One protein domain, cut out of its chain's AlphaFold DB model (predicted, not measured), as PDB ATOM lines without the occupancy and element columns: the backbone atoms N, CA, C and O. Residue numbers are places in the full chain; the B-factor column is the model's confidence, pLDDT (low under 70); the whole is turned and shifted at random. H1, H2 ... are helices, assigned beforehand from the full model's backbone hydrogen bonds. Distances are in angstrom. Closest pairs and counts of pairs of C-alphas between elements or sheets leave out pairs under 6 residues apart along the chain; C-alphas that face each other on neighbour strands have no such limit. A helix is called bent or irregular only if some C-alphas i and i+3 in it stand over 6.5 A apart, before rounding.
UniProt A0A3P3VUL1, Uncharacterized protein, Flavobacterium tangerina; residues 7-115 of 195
ATOM      1  N   SER A   7     113.189 113.923 154.499       85.31
ATOM      2  CA  SER A   7     113.675 112.723 155.197       85.31
ATOM      3  C   SER A   7     114.641 111.862 154.369       85.31
ATOM      4  O   SER A   7     115.498 111.197 154.939       85.31
ATOM      5  N   SER A   8     114.528 111.847 153.035       83.69
ATOM      6  CA  SER A   8     115.491 111.120 152.187       83.69
ATOM      7  C   SER A   8     116.837 111.833 152.186       83.69
ATOM      8  O   SER A   8     117.868 111.191 152.323       83.69
ATOM      9  N   LEU A   9     116.811 113.161 152.091       86.00
ATOM     10  CA  LEU A   9     118.022 113.968 152.109       86.00
ATOM     11  C   LEU A   9     118.730 113.890 153.471       86.00
ATOM     12  O   LEU A   9     119.944 113.721 153.527       86.00
ATOM     13  N   LEU A  10     117.968 113.928 154.569       91.12
ATOM     14  CA  LEU A  10     118.496 113.720 155.921       91.12
ATOM     15  C   LEU A  10     119.146 112.339 156.076       91.12
ATOM     16  O   LEU A  10     120.224 112.234 156.653       91.12
ATOM     17  N   HIS A  11     118.525 111.284 155.537       89.44
ATOM     18  CA  HIS A  11     119.111 109.944 155.539       89.44
ATOM     19  C   HIS A  11     120.479 109.923 154.841       89.44
ATOM     20  O   HIS A  11     121.440 109.380 155.387       89.44
ATOM     21  N   ASP A  12     120.578 110.540 153.664       86.75
ATOM     22  CA  ASP A  12     121.798 110.510 152.857       86.75
ATOM     23  C   ASP A  12     122.948 111.279 153.530       86.75
ATOM     24  O   ASP A  12     124.098 110.839 153.480       86.75
ATOM     25  N   LEU A  13     122.639 112.348 154.278       89.44
ATOM     26  CA  LEU A  13     123.616 113.116 155.062       89.44
ATOM     27  C   LEU A  13     124.375 112.298 156.115       89.44
ATOM     28  O   LEU A  13     125.489 112.680 156.488       89.44
ATOM     29  N   HIS A  14     123.819 111.173 156.575       87.69
ATOM     30  CA  HIS A  14     124.488 110.303 157.547       87.69
ATOM     31  C   HIS A  14     125.777 109.688 156.982       87.69
ATOM     32  O   HIS A  14     126.769 109.546 157.697       87.69
ATOM     33  N   ALA A  15     125.806 109.422 155.671       85.00
ATOM     34  CA  ALA A  15     126.977 108.903 154.964       85.00
ATOM     35  C   ALA A  15     127.986 109.996 154.555       85.00
ATOM     36  O   ALA A  15     129.081 109.686 154.079       85.00
ATOM     37  N   ILE A  16     127.637 111.274 154.726       84.75
ATOM     38  CA  ILE A  16     128.443 112.405 154.266       84.75
ATOM     39  C   ILE A  16     129.249 112.992 155.436       84.75
ATOM     40  O   ILE A  16     128.668 113.357 156.466       84.75
ATOM     41  N   PRO A  17     130.583 113.152 155.296       81.50
ATOM     42  CA  PRO A  17     131.400 113.842 156.290       81.50
ATOM     43  C   PRO A  17     130.893 115.264 156.550       81.50
ATOM     44  O   PRO A  17     130.555 115.970 155.601       81.50
ATOM     45  N   SER A  18     130.901 115.714 157.810       86.81
ATOM     46  CA  SER A  18     130.327 117.007 158.232       86.81
ATOM     47  C   SER A  18     130.767 118.191 157.362       86.81
ATOM     48  O   SER A  18     129.928 118.949 156.881       86.81
ATOM     49  N   PHE A  19     132.063 118.290 157.054       87.88
ATOM     50  CA  PHE A  19     132.636 119.359 156.226       87.88
ATOM     51  C   PHE A  19     132.174 119.358 154.755       87.88
ATOM     52  O   PHE A  19     132.401 120.334 154.046       87.88
ATOM     53  N   LYS A  20     131.531 118.282 154.279       90.06
ATOM     54  CA  LYS A  20     130.966 118.165 152.921       90.06
ATOM     55  C   LYS A  20     129.443 118.297 152.873       90.06
ATOM     56  O   LYS A  20     128.896 118.425 151.783       90.06
ATOM     57  N   ARG A  21     128.750 118.281 154.016       88.62
ATOM     58  CA  ARG A  21     127.279 118.208 154.069       88.62
ATOM     59  C   ARG A  21     126.589 119.392 153.399       88.62
ATOM     60  O   ARG A  21     125.670 119.185 152.620       88.62
ATOM     61  N   SER A  22     127.058 120.619 153.634       90.12
ATOM     62  CA  SER A  22     126.463 121.811 153.006       90.12
ATOM     63  C   SER A  22     126.583 121.792 151.478       90.12
ATOM     64  O   SER A  22     125.613 122.092 150.785       90.12
ATOM     65  N   ALA A  23     127.744 121.391 150.948       87.00
ATOM     66  CA  ALA A  23     127.940 121.241 149.507       87.00
ATOM     67  C   ALA A  23     127.030 120.145 148.932       87.00
ATOM     68  O   ALA A  23     126.352 120.377 147.939       87.00
ATOM     69  N   PHE A  24     126.937 119.001 149.617       88.75
ATOM     70  CA  PHE A  24     126.046 117.909 149.228       88.75
ATOM     71  C   PHE A  24     124.572 118.340 149.164       88.75
ATOM     72  O   PHE A  24     123.914 118.080 148.164       88.75
ATOM     73  N   VAL A  25     124.059 119.043 150.184       87.50
ATOM     74  CA  VAL A  25     122.671 119.547 150.175       87.50
ATOM     75  C   VAL A  25     122.434 120.478 148.987       87.50
ATOM     76  O   VAL A  25     121.412 120.353 148.318       87.50
ATOM     77  N   LYS A  26     123.372 121.388 148.700       87.50
ATOM     78  CA  LYS A  26     123.273 122.299 147.551       87.50
ATOM     79  C   LYS A  26     123.208 121.548 146.226       87.50
ATOM     80  O   LYS A  26     122.343 121.847 145.408       87.50
ATOM     81  N   ASP A  27     124.090 120.573 146.027       84.94
ATOM     82  CA  ASP A  27     124.123 119.778 144.799       84.94
ATOM     83  C   ASP A  27     122.835 118.957 144.623       84.94
ATOM     84  O   ASP A  27     122.257 118.939 143.536       84.94
ATOM     85  N   GLU A  28     122.333 118.353 145.702       84.06
ATOM     86  CA  GLU A  28     121.076 117.598 145.717       84.06
ATOM     87  C   GLU A  28     119.852 118.474 145.418       84.06
ATOM     88  O   GLU A  28     118.973 118.081 144.643       84.06
ATOM     89  N   LEU A  29     119.795 119.678 146.000       83.75
ATOM     90  CA  LEU A  29     118.748 120.653 145.695       83.75
ATOM     91  C   LEU A  29     118.845 121.106 144.238       83.75
ATOM     92  O   LEU A  29     117.839 121.051 143.545       83.75
ATOM     93  N   ARG A  30     120.034 121.443 143.725       82.75
ATOM     94  CA  ARG A  30     120.215 121.804 142.309       82.75
ATOM     95  C   ARG A  30     119.726 120.710 141.362       82.75
ATOM     96  O   ARG A  30     119.057 121.003 140.375       82.75
ATOM     97  N   GLU A  31     120.064 119.453 141.638       79.88
ATOM     98  CA  GLU A  31     119.722 118.338 140.751       79.88
ATOM     99  C   GLU A  31     118.222 118.008 140.778       79.88
ATOM    100  O   GLU A  31     117.612 117.751 139.736       79.88
ATOM    101  N   LYS A  32     117.612 117.990 141.968       75.88
ATOM    102  CA  LYS A  32     116.248 117.463 142.154       75.88
ATOM    103  C   LYS A  32     115.182 118.554 142.275       75.88
ATOM    104  O   LYS A  32     114.015 118.276 141.985       75.88
ATOM    105  N   TYR A  33     115.573 119.761 142.680       79.75
ATOM    106  CA  TYR A  33     114.713 120.901 143.014       79.75
ATOM    107  C   TYR A  33     115.400 122.240 142.664       79.75
ATOM    108  O   TYR A  33     115.679 123.031 143.564       79.75
ATOM    109  N   PRO A  34     115.689 122.513 141.378       77.31
ATOM    110  CA  PRO A  34     116.496 123.668 140.967       77.31
ATOM    111  C   PRO A  34     115.939 125.017 141.452       77.31
ATOM    112  O   PRO A  34     116.708 125.930 141.728       77.31
ATOM    113  N   ASP A  35     114.623 125.120 141.664       79.81
ATOM    114  CA  ASP A  35     113.974 126.312 142.231       79.81
ATOM    115  C   ASP A  35     114.402 126.616 143.686       79.81
ATOM    116  O   ASP A  35     114.186 127.722 144.175       79.81
ATOM    117  N   LEU A  36     114.997 125.642 144.386       78.12
ATOM    118  CA  LEU A  36     115.392 125.708 145.797       78.12
ATOM    119  C   LEU A  36     116.919 125.732 145.998       78.12
ATOM    120  O   LEU A  36     117.380 125.754 147.136       78.12
ATOM    121  N   GLU A  37     117.722 125.714 144.928       75.00
ATOM    122  CA  GLU A  37     119.184 125.541 145.028       75.00
ATOM    123  C   GLU A  37     119.888 126.665 145.816       75.00
ATOM    124  O   GLU A  37     120.901 126.432 146.479       75.00
ATOM    125  N   ASN A  38     119.337 127.881 145.753       78.75
ATOM    126  CA  ASN A  38     119.903 129.089 146.355       78.75
ATOM    127  C   ASN A  38     119.203 129.486 147.662       78.75
ATOM    128  O   ASN A  38     119.493 130.548 148.213       78.75
ATOM    129  N   ASP A  39     118.295 128.649 148.168       84.69
ATOM    130  CA  ASP A  39     117.604 128.900 149.425       84.69
ATOM    131  C   ASP A  39     118.541 128.584 150.604       84.69
ATOM    132  O   ASP A  39     118.621 127.463 151.118       84.69
ATOM    133  N   SER A  40     119.319 129.591 151.009       84.56
ATOM    134  CA  SER A  40     120.263 129.468 152.119       84.56
ATOM    135  C   SER A  40     119.574 129.119 153.436       84.56
ATOM    136  O   SER A  40     120.160 128.395 154.239       84.56
ATOM    137  N   GLU A  41     118.348 129.601 153.654       87.75
ATOM    138  CA  GLU A  41     117.574 129.316 154.866       87.75
ATOM    139  C   GLU A  41     117.144 127.848 154.905       87.75
ATOM    140  O   GLU A  41     117.289 127.185 155.934       87.75
ATOM    141  N   LEU A  42     116.706 127.297 153.770       87.12
ATOM    142  CA  LEU A  42     116.373 125.881 153.647       87.12
ATOM    143  C   LEU A  42     117.589 124.982 153.894       87.12
ATOM    144  O   LEU A  42     117.478 123.985 154.607       87.12
ATOM    145  N   ILE A  43     118.750 125.322 153.329       87.44
ATOM    146  CA  ILE A  43     119.982 124.539 153.516       87.44
ATOM    147  C   ILE A  43     120.370 124.501 154.996       87.44
ATOM    148  O   ILE A  43     120.652 123.424 155.521       87.44
ATOM    149  N   VAL A  44     120.355 125.655 155.669       90.06
ATOM    150  CA  VAL A  44     120.620 125.741 157.112       90.06
ATOM    151  C   VAL A  44     119.591 124.922 157.888       90.06
ATOM    152  O   VAL A  44     119.971 124.062 158.673       90.06
ATOM    153  N   SER A  45     118.300 125.068 157.573       91.38
ATOM    154  CA  SER A  45     117.225 124.294 158.204       91.38
ATOM    155  C   SER A  45     117.388 122.776 158.049       91.38
ATOM    156  O   SER A  45     117.022 122.023 158.950       91.38
ATOM    157  N   ILE A  46     117.898 122.290 156.915       90.69
ATOM    158  CA  ILE A  46     118.159 120.858 156.702       90.69
ATOM    159  C   ILE A  46     119.319 120.380 157.580       90.69
ATOM    160  O   ILE A  46     119.227 119.305 158.170       90.69
ATOM    161  N   LEU A  47     120.400 121.157 157.659       93.25
ATOM    162  CA  LEU A  47     121.574 120.802 158.456       93.25
ATOM    163  C   LEU A  47     121.268 120.851 159.959       93.25
ATOM    164  O   LEU A  47     121.596 119.904 160.669       93.25
ATOM    165  N   ASP A  48     120.557 121.882 160.413       93.06
ATOM    166  CA  ASP A  48     120.126 122.018 161.805       93.06
ATOM    167  C   ASP A  48     119.169 120.888 162.203       93.06
ATOM    168  O   ASP A  48     119.296 120.307 163.283       93.06
ATOM    169  N   GLU A  49     118.230 120.521 161.322       93.62
ATOM    170  CA  GLU A  49     117.357 119.369 161.559       93.62
ATOM    171  C   GLU A  49     118.165 118.074 161.622       93.62
ATOM    172  O   GLU A  49     117.906 117.245 162.490       93.62
ATOM    173  N   PHE A  50     119.163 117.889 160.757       95.19
ATOM    174  CA  PHE A  50     120.032 116.718 160.817       95.19
ATOM    175  C   PHE A  50     120.762 116.634 162.166       95.19
ATOM    176  O   PHE A  50     120.672 115.608 162.843       95.19
ATOM    177  N   ASP A  51     121.433 117.707 162.588       93.12
ATOM    178  CA  ASP A  51     122.249 117.726 163.807       93.12
ATOM    179  C   ASP A  51     121.403 117.639 165.093       93.12
ATOM    180  O   ASP A  51     121.858 117.083 166.093       93.12
ATOM    181  N   SER A  52     120.151 118.109 165.059       92.12
ATOM    182  CA  SER A  52     119.177 117.978 166.157       92.12
ATOM    183  C   SER A  52     118.303 116.716 166.087       92.12
ATOM    184  O   SER A  52     117.422 116.527 166.928       92.12
ATOM    185  N   SER A  53     118.533 115.835 165.108       94.06
ATOM    186  CA  SER A  53     117.812 114.567 164.958       94.06
ATOM    187  C   SER A  53     118.779 113.387 164.831       94.06
ATOM    188  O   SER A  53     119.434 113.006 165.794       94.06
ATOM    189  N   ILE A  54     118.870 112.767 163.658       95.06
ATOM    190  CA  ILE A  54     119.635 111.546 163.401       95.06
ATOM    191  C   ILE A  54     121.150 111.761 163.354       95.06
ATOM    192  O   ILE A  54     121.895 110.783 163.407       95.06
ATOM    193  N   GLY A  55     121.618 113.008 163.289       93.88
ATOM    194  CA  GLY A  55     123.037 113.353 163.315       93.88
ATOM    195  C   GLY A  55     123.728 113.023 164.634       93.88
ATOM    196  O   GLY A  55     124.936 112.796 164.644       93.88
ATOM    197  N   VAL A  56     122.967 112.909 165.728       94.50
ATOM    198  CA  VAL A  56     123.486 112.492 167.042       94.50
ATOM    199  C   VAL A  56     123.738 110.982 167.131       94.50
ATOM    200  O   VAL A  56     124.397 110.517 168.061       94.50
ATOM    201  N   LEU A  57     123.210 110.203 166.181       91.88
ATOM    202  CA  LEU A  57     123.406 108.759 166.110       91.88
ATOM    203  C   LEU A  57     124.709 108.456 165.372       91.88
ATOM    204  O   LEU A  57     124.950 108.969 164.279       91.88
ATOM    205  N   ASN A  58     125.521 107.542 165.901       89.75
ATOM    206  CA  ASN A  58     126.622 106.985 165.114       89.75
ATOM    207  C   ASN A  58     126.099 106.049 164.008       89.75
ATOM    208  O   ASN A  58     124.945 105.619 164.034       89.75
ATOM    209  N   SER A  59     126.958 105.690 163.049       86.00
ATOM    210  CA  SER A  59     126.564 104.899 161.869       86.00
ATOM    211  C   SER A  59     125.882 103.581 162.229       86.00
ATOM    212  O   SER A  59     124.835 103.260 161.679       86.00
ATOM    213  N   LYS A  60     126.390 102.856 163.233       85.19
ATOM    214  CA  LYS A  60     125.811 101.573 163.655       85.19
ATOM    215  C   LYS A  60     124.452 101.742 164.342       85.19
ATOM    216  O   LYS A  60     123.551 100.923 164.160       85.19
ATOM    217  N   GLN A  61     124.298 102.787 165.153       90.06
ATOM    218  CA  GLN A  61     123.024 103.121 165.794       90.06
ATOM    219  C   GLN A  61     121.978 103.493 164.744       90.06
ATOM    220  O   GLN A  61     120.874 102.949 164.774       90.06
ATOM    221  N   PHE A  62     122.351 104.352 163.795       94.19
ATOM    222  CA  PHE A  62     121.498 104.767 162.690       94.19
ATOM    223  C   PHE A  62     121.065 103.579 161.826       94.19
ATOM    224  O   PHE A  62     119.869 103.368 161.642       94.19
ATOM    225  N   GLU A  63     121.998 102.726 161.392       88.50
ATOM    226  CA  GLU A  63     121.696 101.511 160.620       88.50
ATOM    227  C   GLU A  63     120.694 100.592 161.330       88.50
ATOM    228  O   GLU A  63     119.761 100.077 160.708       88.50
ATOM    229  N   ASN A  64     120.838 100.411 162.645       84.00
ATOM    230  CA  ASN A  64     119.897  99.621 163.436       84.00
ATOM    231  C   ASN A  64     118.493 100.241 163.463       84.00
ATOM    232  O   ASN A  64     117.510  99.503 163.374       84.00
ATOM    233  N   ILE A  65     118.385 101.570 163.569       92.88
ATOM    234  CA  ILE A  65     117.096 102.270 163.485       92.88
ATOM    235  C   ILE A  65     116.487 102.096 162.089       92.88
ATOM    236  O   ILE A  65     115.335 101.678 161.977       92.88
ATOM    237  N   ILE A  66     117.262 102.310 161.022       90.75
ATOM    238  CA  ILE A  66     116.800 102.117 159.639       90.75
ATOM    239  C   ILE A  66     116.330 100.679 159.396       90.75
ATOM    240  O   ILE A  66     115.325 100.464 158.714       90.75
ATOM    241  N   LYS A  67     117.009  99.682 159.975       84.88
ATOM    242  CA  LYS A  67     116.581  98.282 159.894       84.88
ATOM    243  C   LYS A  67     115.190  98.087 160.494       84.88
ATOM    244  O   LYS A  67     114.356  97.477 159.834       84.88
ATOM    245  N   ILE A  68     114.926  98.636 161.684       83.69
ATOM    246  CA  ILE A  68     113.601  98.568 162.325       83.69
ATOM    247  C   ILE A  68     112.542  99.187 161.411       83.69
ATOM    248  O   ILE A  68     111.516  98.558 161.165       83.69
ATOM    249  N   ILE A  69     112.823 100.364 160.838       87.44
ATOM    250  CA  ILE A  69     111.902 101.036 159.910       87.44
ATOM    251  C   ILE A  69     111.560 100.149 158.704       87.44
ATOM    252  O   ILE A  69     110.404 100.083 158.295       87.44
ATOM    253  N   LYS A  70     112.550  99.457 158.131       81.12
ATOM    254  CA  LYS A  70     112.366  98.640 156.920       81.12
ATOM    255  C   LYS A  70     111.709  97.281 157.176       81.12
ATOM    256  O   LYS A  70     111.142  96.718 156.243       81.12
ATOM    257  N   THR A  71     111.821  96.722 158.383       76.25
ATOM    258  CA  THR A  71     111.340  95.357 158.670       76.25
ATOM    259  C   THR A  71     110.035  95.314 159.449       76.25
ATOM    260  O   THR A  71     109.138  94.567 159.070       76.25
ATOM    261  N   ASP A  72     109.943  96.069 160.542       78.50
ATOM    262  CA  ASP A  72     108.806  96.043 161.466       78.50
ATOM    263  C   ASP A  72     108.718  97.401 162.168       78.50
ATOM    264  O   ASP A  72     109.187  97.589 163.294       78.50
ATOM    265  N   PHE A  73     108.229  98.397 161.424       84.38
ATOM    266  CA  PHE A  73     108.232  99.781 161.876       84.38
ATOM    267  C   PHE A  73     107.400  99.945 163.152       84.38
ATOM    268  O   PHE A  73     106.180  99.791 163.154       84.38
ATOM    269  N   SER A  74     108.079 100.318 164.236       87.06
ATOM    270  CA  SER A  74     107.471 100.600 165.531       87.06
ATOM    271  C   SER A  74     108.202 101.753 166.206       87.06
ATOM    272  O   SER A  74     109.367 101.631 166.589       87.06
ATOM    273  N   LEU A  75     107.499 102.873 166.394       87.94
ATOM    274  CA  LEU A  75     108.032 104.031 167.119       87.94
ATOM    275  C   LEU A  75     108.378 103.681 168.572       87.94
ATOM    276  O   LEU A  75     109.365 104.179 169.099       87.94
ATOM    277  N   SER A  76     107.623 102.769 169.192       85.00
ATOM    278  CA  SER A  76     107.930 102.273 170.537       85.00
ATOM    279  C   SER A  76     109.248 101.491 170.564       85.00
ATOM    280  O   SER A  76     110.086 101.737 171.428       85.00
ATOM    281  N   ALA A  77     109.479 100.605 169.587       81.69
ATOM    282  CA  ALA A  77     110.733  99.858 169.492       81.69
ATOM    283  C   ALA A  77     111.936 100.777 169.225       81.69
ATOM    284  O   ALA A  77     113.018 100.553 169.768       81.69
ATOM    285  N   ILE A  78     111.742 101.821 168.413       92.31
ATOM    286  CA  ILE A  78     112.754 102.851 168.160       92.31
ATOM    287  C   ILE A  78     113.045 103.636 169.443       92.31
ATOM    288  O   ILE A  78     114.212 103.759 169.794       92.31
ATOM    289  N   GLY A  79     112.023 104.075 170.187       84.31
ATOM    290  CA  GLY A  79     112.195 104.765 171.473       84.31
ATOM    291  C   GLY A  79     113.050 103.966 172.462       84.31
ATOM    292  O   GLY A  79     114.057 104.473 172.945       84.31
ATOM    293  N   ILE A  80     112.754 102.670 172.633       82.56
ATOM    294  CA  ILE A  80     113.555 101.765 173.478       82.56
ATOM    295  C   ILE A  80     115.019 101.703 173.012       82.56
ATOM    296  O   ILE A  80     115.937 101.616 173.827       82.56
ATOM    297  N   LYS A  81     115.281 101.734 171.698       85.75
ATOM    298  CA  LYS A  81     116.658 101.768 171.181       85.75
ATOM    299  C   LYS A  81     117.365 103.079 171.502       85.75
ATOM    300  O   LYS A  81     118.548 103.024 171.821       85.75
ATOM    301  N   LEU A  82     116.675 104.215 171.424       90.69
ATOM    302  CA  LEU A  82     117.254 105.516 171.770       90.69
ATOM    303  C   LEU A  82     117.651 105.571 173.248       90.69
ATOM    304  O   LEU A  82     118.762 106.008 173.549       90.69
ATOM    305  N   ASP A  83     116.810 105.023 174.129       81.88
ATOM    306  CA  ASP A  83     117.131 104.857 175.552       81.88
ATOM    307  C   ASP A  83     118.383 103.989 175.745       81.88
ATOM    308  O   ASP A  83     119.330 104.389 176.417       81.88
ATOM    309  N   LEU A  84     118.448 102.821 175.091       85.12
ATOM    310  CA  LEU A  84     119.606 101.915 175.171       85.12
ATOM    311  C   LEU A  84     120.904 102.524 174.622       85.12
ATOM    312  O   LEU A  84     122.000 102.112 175.000       85.12
ATOM    313  N   TYR A  85     120.791 103.470 173.696       91.06
ATOM    314  CA  TYR A  85     121.918 104.205 173.133       91.06
ATOM    315  C   TYR A  85     122.331 105.412 173.979       91.06
ATOM    316  O   TYR A  85     123.296 106.082 173.609       91.06
ATOM    317  N   ASN A  86     121.649 105.667 175.102       89.31
ATOM    318  CA  ASN A  86     121.835 106.841 175.954       89.31
ATOM    319  C   ASN A  86     121.738 108.157 175.163       89.31
ATOM    320  O   ASN A  86     122.483 109.106 175.418       89.31
ATOM    321  N   ILE A  87     120.841 108.211 174.173       91.00
ATOM    322  CA  ILE A  87     120.543 109.463 173.478       91.00
ATOM    323  C   ILE A  87     119.850 110.400 174.468       91.00
ATOM    324  O   ILE A  87     119.061 109.965 175.306       91.00
ATOM    325  N   LYS A  88     120.154 111.698 174.407       91.12
ATOM    326  CA  LYS A  88     119.487 112.661 175.283       91.12
ATOM    327  C   LYS A  88     118.004 112.789 174.902       91.12
ATOM    328  O   LYS A  88     117.714 112.877 173.705       91.12
ATOM    329  N   PRO A  89     117.082 112.896 175.878       90.88
ATOM    330  CA  PRO A  89     115.648 113.037 175.613       90.88
ATOM    331  C   PRO A  89     115.287 114.205 174.687       90.88
ATOM    332  O   PRO A  89     114.330 114.105 173.927       90.88
ATOM    333  N   GLU A  90     116.081 115.282 174.696       94.62
ATOM    334  CA  GLU A  90     115.897 116.459 173.831       94.62
ATOM    335  C   GLU A  90     115.914 116.144 172.323       94.62
ATOM    336  O   GLU A  90     115.335 116.891 171.545       94.62
ATOM    337  N   TYR A  91     116.507 115.017 171.906       94.88
ATOM    338  CA  TYR A  91     116.548 114.596 170.499       94.88
ATOM    339  C   TYR A  91     115.468 113.571 170.123       94.88
ATOM    340  O   TYR A  91     115.317 113.238 168.946       94.88
ATOM    341  N   PHE A  92     114.727 113.023 171.093       92.38
ATOM    342  CA  PHE A  92     113.853 111.867 170.855       92.38
ATOM    343  C   PHE A  92     112.739 112.187 169.871       92.38
ATOM    344  O   PHE A  92     112.531 111.443 168.916       92.38
ATOM    345  N   GLU A  93     112.037 113.296 170.090       95.31
ATOM    346  CA  GLU A  93     110.921 113.699 169.240       95.31
ATOM    347  C   GLU A  93     111.377 113.907 167.792       95.31
ATOM    348  O   GLU A  93     110.794 113.333 166.874       95.31
ATOM    349  N   SER A  94     112.478 114.634 167.586       95.06
ATOM    350  CA  SER A  94     113.049 114.881 166.259       95.06
ATOM    351  C   SER A  94     113.457 113.587 165.549       95.06
ATOM    352  O   SER A  94     113.149 113.401 164.370       95.06
ATOM    353  N   ILE A  95     114.094 112.648 166.260       96.19
ATOM    354  CA  ILE A  95     114.468 111.344 165.691       96.19
ATOM    355  C   ILE A  95     113.222 110.521 165.339       96.19
ATOM    356  O   ILE A  95     113.163 109.924 164.263       96.19
ATOM    357  N   LEU A  96     112.215 110.481 166.213       94.19
ATOM    358  CA  LEU A  96     110.974 109.739 165.970       94.19
ATOM    359  C   LEU A  96     110.176 110.333 164.799       94.19
ATOM    360  O   LEU A  96     109.652 109.573 163.979       94.19
ATOM    361  N   ASN A  97     110.146 111.661 164.673       94.56
ATOM    362  CA  ASN A  97     109.539 112.365 163.544       94.56
ATOM    363  C   ASN A  97     110.243 112.016 162.230       94.56
ATOM    364  O   ASN A  97     109.574 111.587 161.286       94.56
ATOM    365  N   PHE A  98     111.582 112.065 162.201       95.00
ATOM    366  CA  PHE A  98     112.359 111.578 161.060       95.00
ATOM    367  C   PHE A  98     111.982 110.133 160.704       95.00
ATOM    368  O   PHE A  98     111.718 109.838 159.540       95.00
ATOM    369  N   CYS A  99     111.927 109.227 161.688       93.62
ATOM    370  CA  CYS A  99     111.641 107.812 161.439       93.62
ATOM    371  C   CYS A  99     110.249 107.607 160.828       93.62
ATOM    372  O   CYS A  99     110.095 106.830 159.885       93.62
ATOM    373  N   ASN A 100     109.245 108.315 161.348       91.38
ATOM    374  CA  ASN A 100     107.873 108.273 160.851       91.38
ATOM    375  C   ASN A 100     107.769 108.794 159.414       91.38
ATOM    376  O   ASN A 100     107.123 108.178 158.568       91.38
ATOM    377  N   ASP A 101     108.426 109.911 159.118       90.38
ATOM    378  CA  ASP A 101     108.376 110.501 157.785       90.38
ATOM    379  C   ASP A 101     109.206 109.705 156.779       90.38
ATOM    380  O   ASP A 101     108.751 109.462 155.660       90.38
ATOM    381  N   TYR A 102     110.370 109.194 157.179       89.75
ATOM    382  CA  TYR A 102     111.162 108.286 156.356       89.75
ATOM    383  C   TYR A 102     110.383 107.005 156.029       89.75
ATOM    384  O   TYR A 102     110.361 106.601 154.868       89.75
ATOM    385  N   TYR A 103     109.663 106.420 156.995       86.25
ATOM    386  CA  TYR A 103     108.783 105.269 156.761       86.25
ATOM    387  C   TYR A 103     107.681 105.564 155.730       86.25
ATOM    388  O   TYR A 103     107.549 104.842 154.741       86.25
ATOM    389  N   LYS A 104     106.937 106.669 155.895       83.19
ATOM    390  CA  LYS A 104     105.884 107.077 154.941       83.19
ATOM    391  C   LYS A 104     106.426 107.270 153.522       83.19
ATOM    392  O   LYS A 104     105.726 106.996 152.549       83.19
ATOM    393  N   ASN A 105     107.660 107.759 153.399       77.94
ATOM    394  CA  ASN A 105     108.304 107.996 152.109       77.94
ATOM    395  C   ASN A 105     108.956 106.731 151.519       77.94
ATOM    396  O   ASN A 105     109.039 106.617 150.296       77.94
ATOM    397  N   LEU A 106     109.371 105.760 152.343       71.69
ATOM    398  CA  LEU A 106     109.763 104.422 151.881       71.69
ATOM    399  C   LEU A 106     108.580 103.708 151.232       71.69
ATOM    400  O   LEU A 106     108.732 103.168 150.138       71.69
ATOM    401  N   ASP A 107     107.406 103.767 151.864       53.84
ATOM    402  CA  ASP A 107     106.170 103.239 151.285       53.84
ATOM    403  C   ASP A 107     105.868 103.909 149.934       53.84
ATOM    404  O   ASP A 107     105.479 103.223 148.993       53.84
ATOM    405  N   ALA A 108     106.126 105.216 149.796       48.19
ATOM    406  CA  ALA A 108     105.967 105.956 148.541       48.19
ATOM    407  C   ALA A 108     106.993 105.582 147.445       48.19
ATOM    408  O   ALA A 108     106.632 105.568 146.273       48.19
ATOM    409  N   LYS A 109     108.245 105.238 147.792       37.88
ATOM    410  CA  LYS A 109     109.268 104.765 146.830       37.88
ATOM    411  C   LYS A 109     109.066 103.303 146.417       37.88
ATOM    412  O   LYS A 109     109.201 102.978 145.243       37.88
ATOM    413  N   LEU A 110     108.661 102.434 147.347       38.53
ATOM    414  CA  LEU A 110     108.188 101.074 147.034       38.53
ATOM    415  C   LEU A 110     106.936 101.111 146.137       38.53
ATOM    416  O   LEU A 110     106.677 100.185 145.368       38.53
ATOM    417  N   LEU A 111     106.174 102.202 146.205       37.22
ATOM    418  CA  LEU A 111     105.056 102.499 145.316       37.22
ATOM    419  C   LEU A 111     105.467 102.953 143.898       37.22
ATOM    420  O   LEU A 111     104.643 102.865 142.990       37.22
ATOM    421  N   ASP A 112     106.694 103.432 143.696       37.66
ATOM    422  CA  ASP A 112     107.162 103.930 142.393       37.66
ATOM    423  C   ASP A 112     108.024 102.895 141.647       37.66
ATOM    424  O   ASP A 112     107.828 102.708 140.449       37.66
ATOM    425  N   ASP A 113     108.897 102.148 142.337       37.88
ATOM    426  CA  ASP A 113     109.860 101.250 141.666       37.88
ATOM    427  C   ASP A 113     109.357  99.805 141.457       37.88
ATOM    428  O   ASP A 113     109.880  99.088 140.607       37.88
ATOM    429  N   THR A 114     108.324  99.352 142.184       39.12
ATOM    430  CA  THR A 114     107.823  97.954 142.103       39.12
ATOM    431  C   THR A 114     106.546  97.774 141.275       39.12
ATOM    432  O   THR A 114     105.978  96.683 141.234       39.12
ATOM    433  N   LEU A 115     106.041  98.832 140.634       41.03
ATOM    434  CA  LEU A 115     104.713  98.834 140.009       41.03
ATOM    435  C   LEU A 115     104.759  98.904 138.485       41.03
ATOM    436  O   LEU A 115     103.986  99.624 137.861       41.03
TER     437      LEU A 115
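Overview. This is residues 7 to 115 of the 195 residues of an uncharacterized protein of Flavobacterium tangerina (UniProt A0A3P3VUL1). Two clusters of three helices each sit side by side, H1, H2 and H3 in one and H4, H5 and H6 in the other, and they join where H1 packs on the long helix H6. The last part of H6, residues 108 to 113, sticks out with residues 114 and 115 as a free arm. The printed part has 109 residues, with six named helices in the order H1 to H6 and no named strand; the class is all helix. The whole is compact, with a radius of gyration of the C-alphas of 14.5 A, and flat, spanning 39 by 38 by 20 A.

Along the chain. H1 covers residues 7 to 13, with C-alpha 7 at (113.675, 112.723, 155.197). H2 covers residues 18 to 32 and measures 21.4 A; it is irregular, with C-alphas 19 and 22 7.4 A apart. H3 covers residues 40 to 51 and measures 16.7 A. H4 covers residues 59 to 71, 18.2 A long, and begins at C-alpha 59 (126.564, 104.899, 161.869). H5 covers residues 75 to 84 and measures 14.3 A. H6 covers residues 89 to 113, 36.4 A long, and ends at C-alpha 113 (109.860, 101.250, 141.666); it is irregular, with C-alphas 90 and 93 7.3 A apart.

Arrangement. H1 and H6 are the hubs, touching three helices each. H1 and H2 form a helical hairpin; they touch, closest at the C-alphas of Leu 13 and Arg 21, 6.4 A, opposite ways at a steep tilt of 45 degrees. H1 and H3 only just touch, with 3 pairs of C-alphas within 8 A, the closest being Leu 10 and Phe 50, 5.9 A. H2 and H3 touch, closest at the C-alphas of Val 25 and Ile 43, 6.6 A. H1 touches residues 98 to 105 of H6 alone, about perpendicular at 74 degrees, with the C-alphas of Ser 7 and Tyr 102 closest, 5.2 A. H4 touches H6, closest at the C-alphas of Ile 69 and Tyr 103, 6.1 A, the same way at a steep tilt of 51 degrees. H4 and H5, a hairpin, touch at a shallow tilt of 22 degrees, with the C-alphas of Ile 65 and Ile 78 closest, 6.4 A. H5 touches H6, closest at the C-alphas of Leu 75 and Leu 96, 6.5 A. Helix packing is mostly crossed, with 1 of 7 touching pairs at a shallow tilt. H2 is apart from H4, H5 and H6. In H1, H3, H4 and H5 every O i to N i+4 pair is within hydrogen-bond range; in H2 9 of 11 are, and in H6 19 of 21.

Size, cuts and confidence. The two C-alphas farthest apart are those of Asp 35 and Leu 84, 41.4 A. The printed part has no cut and no long link. Mean pLDDT of the printed part is 83.7; residues 107 to 115 are under 70.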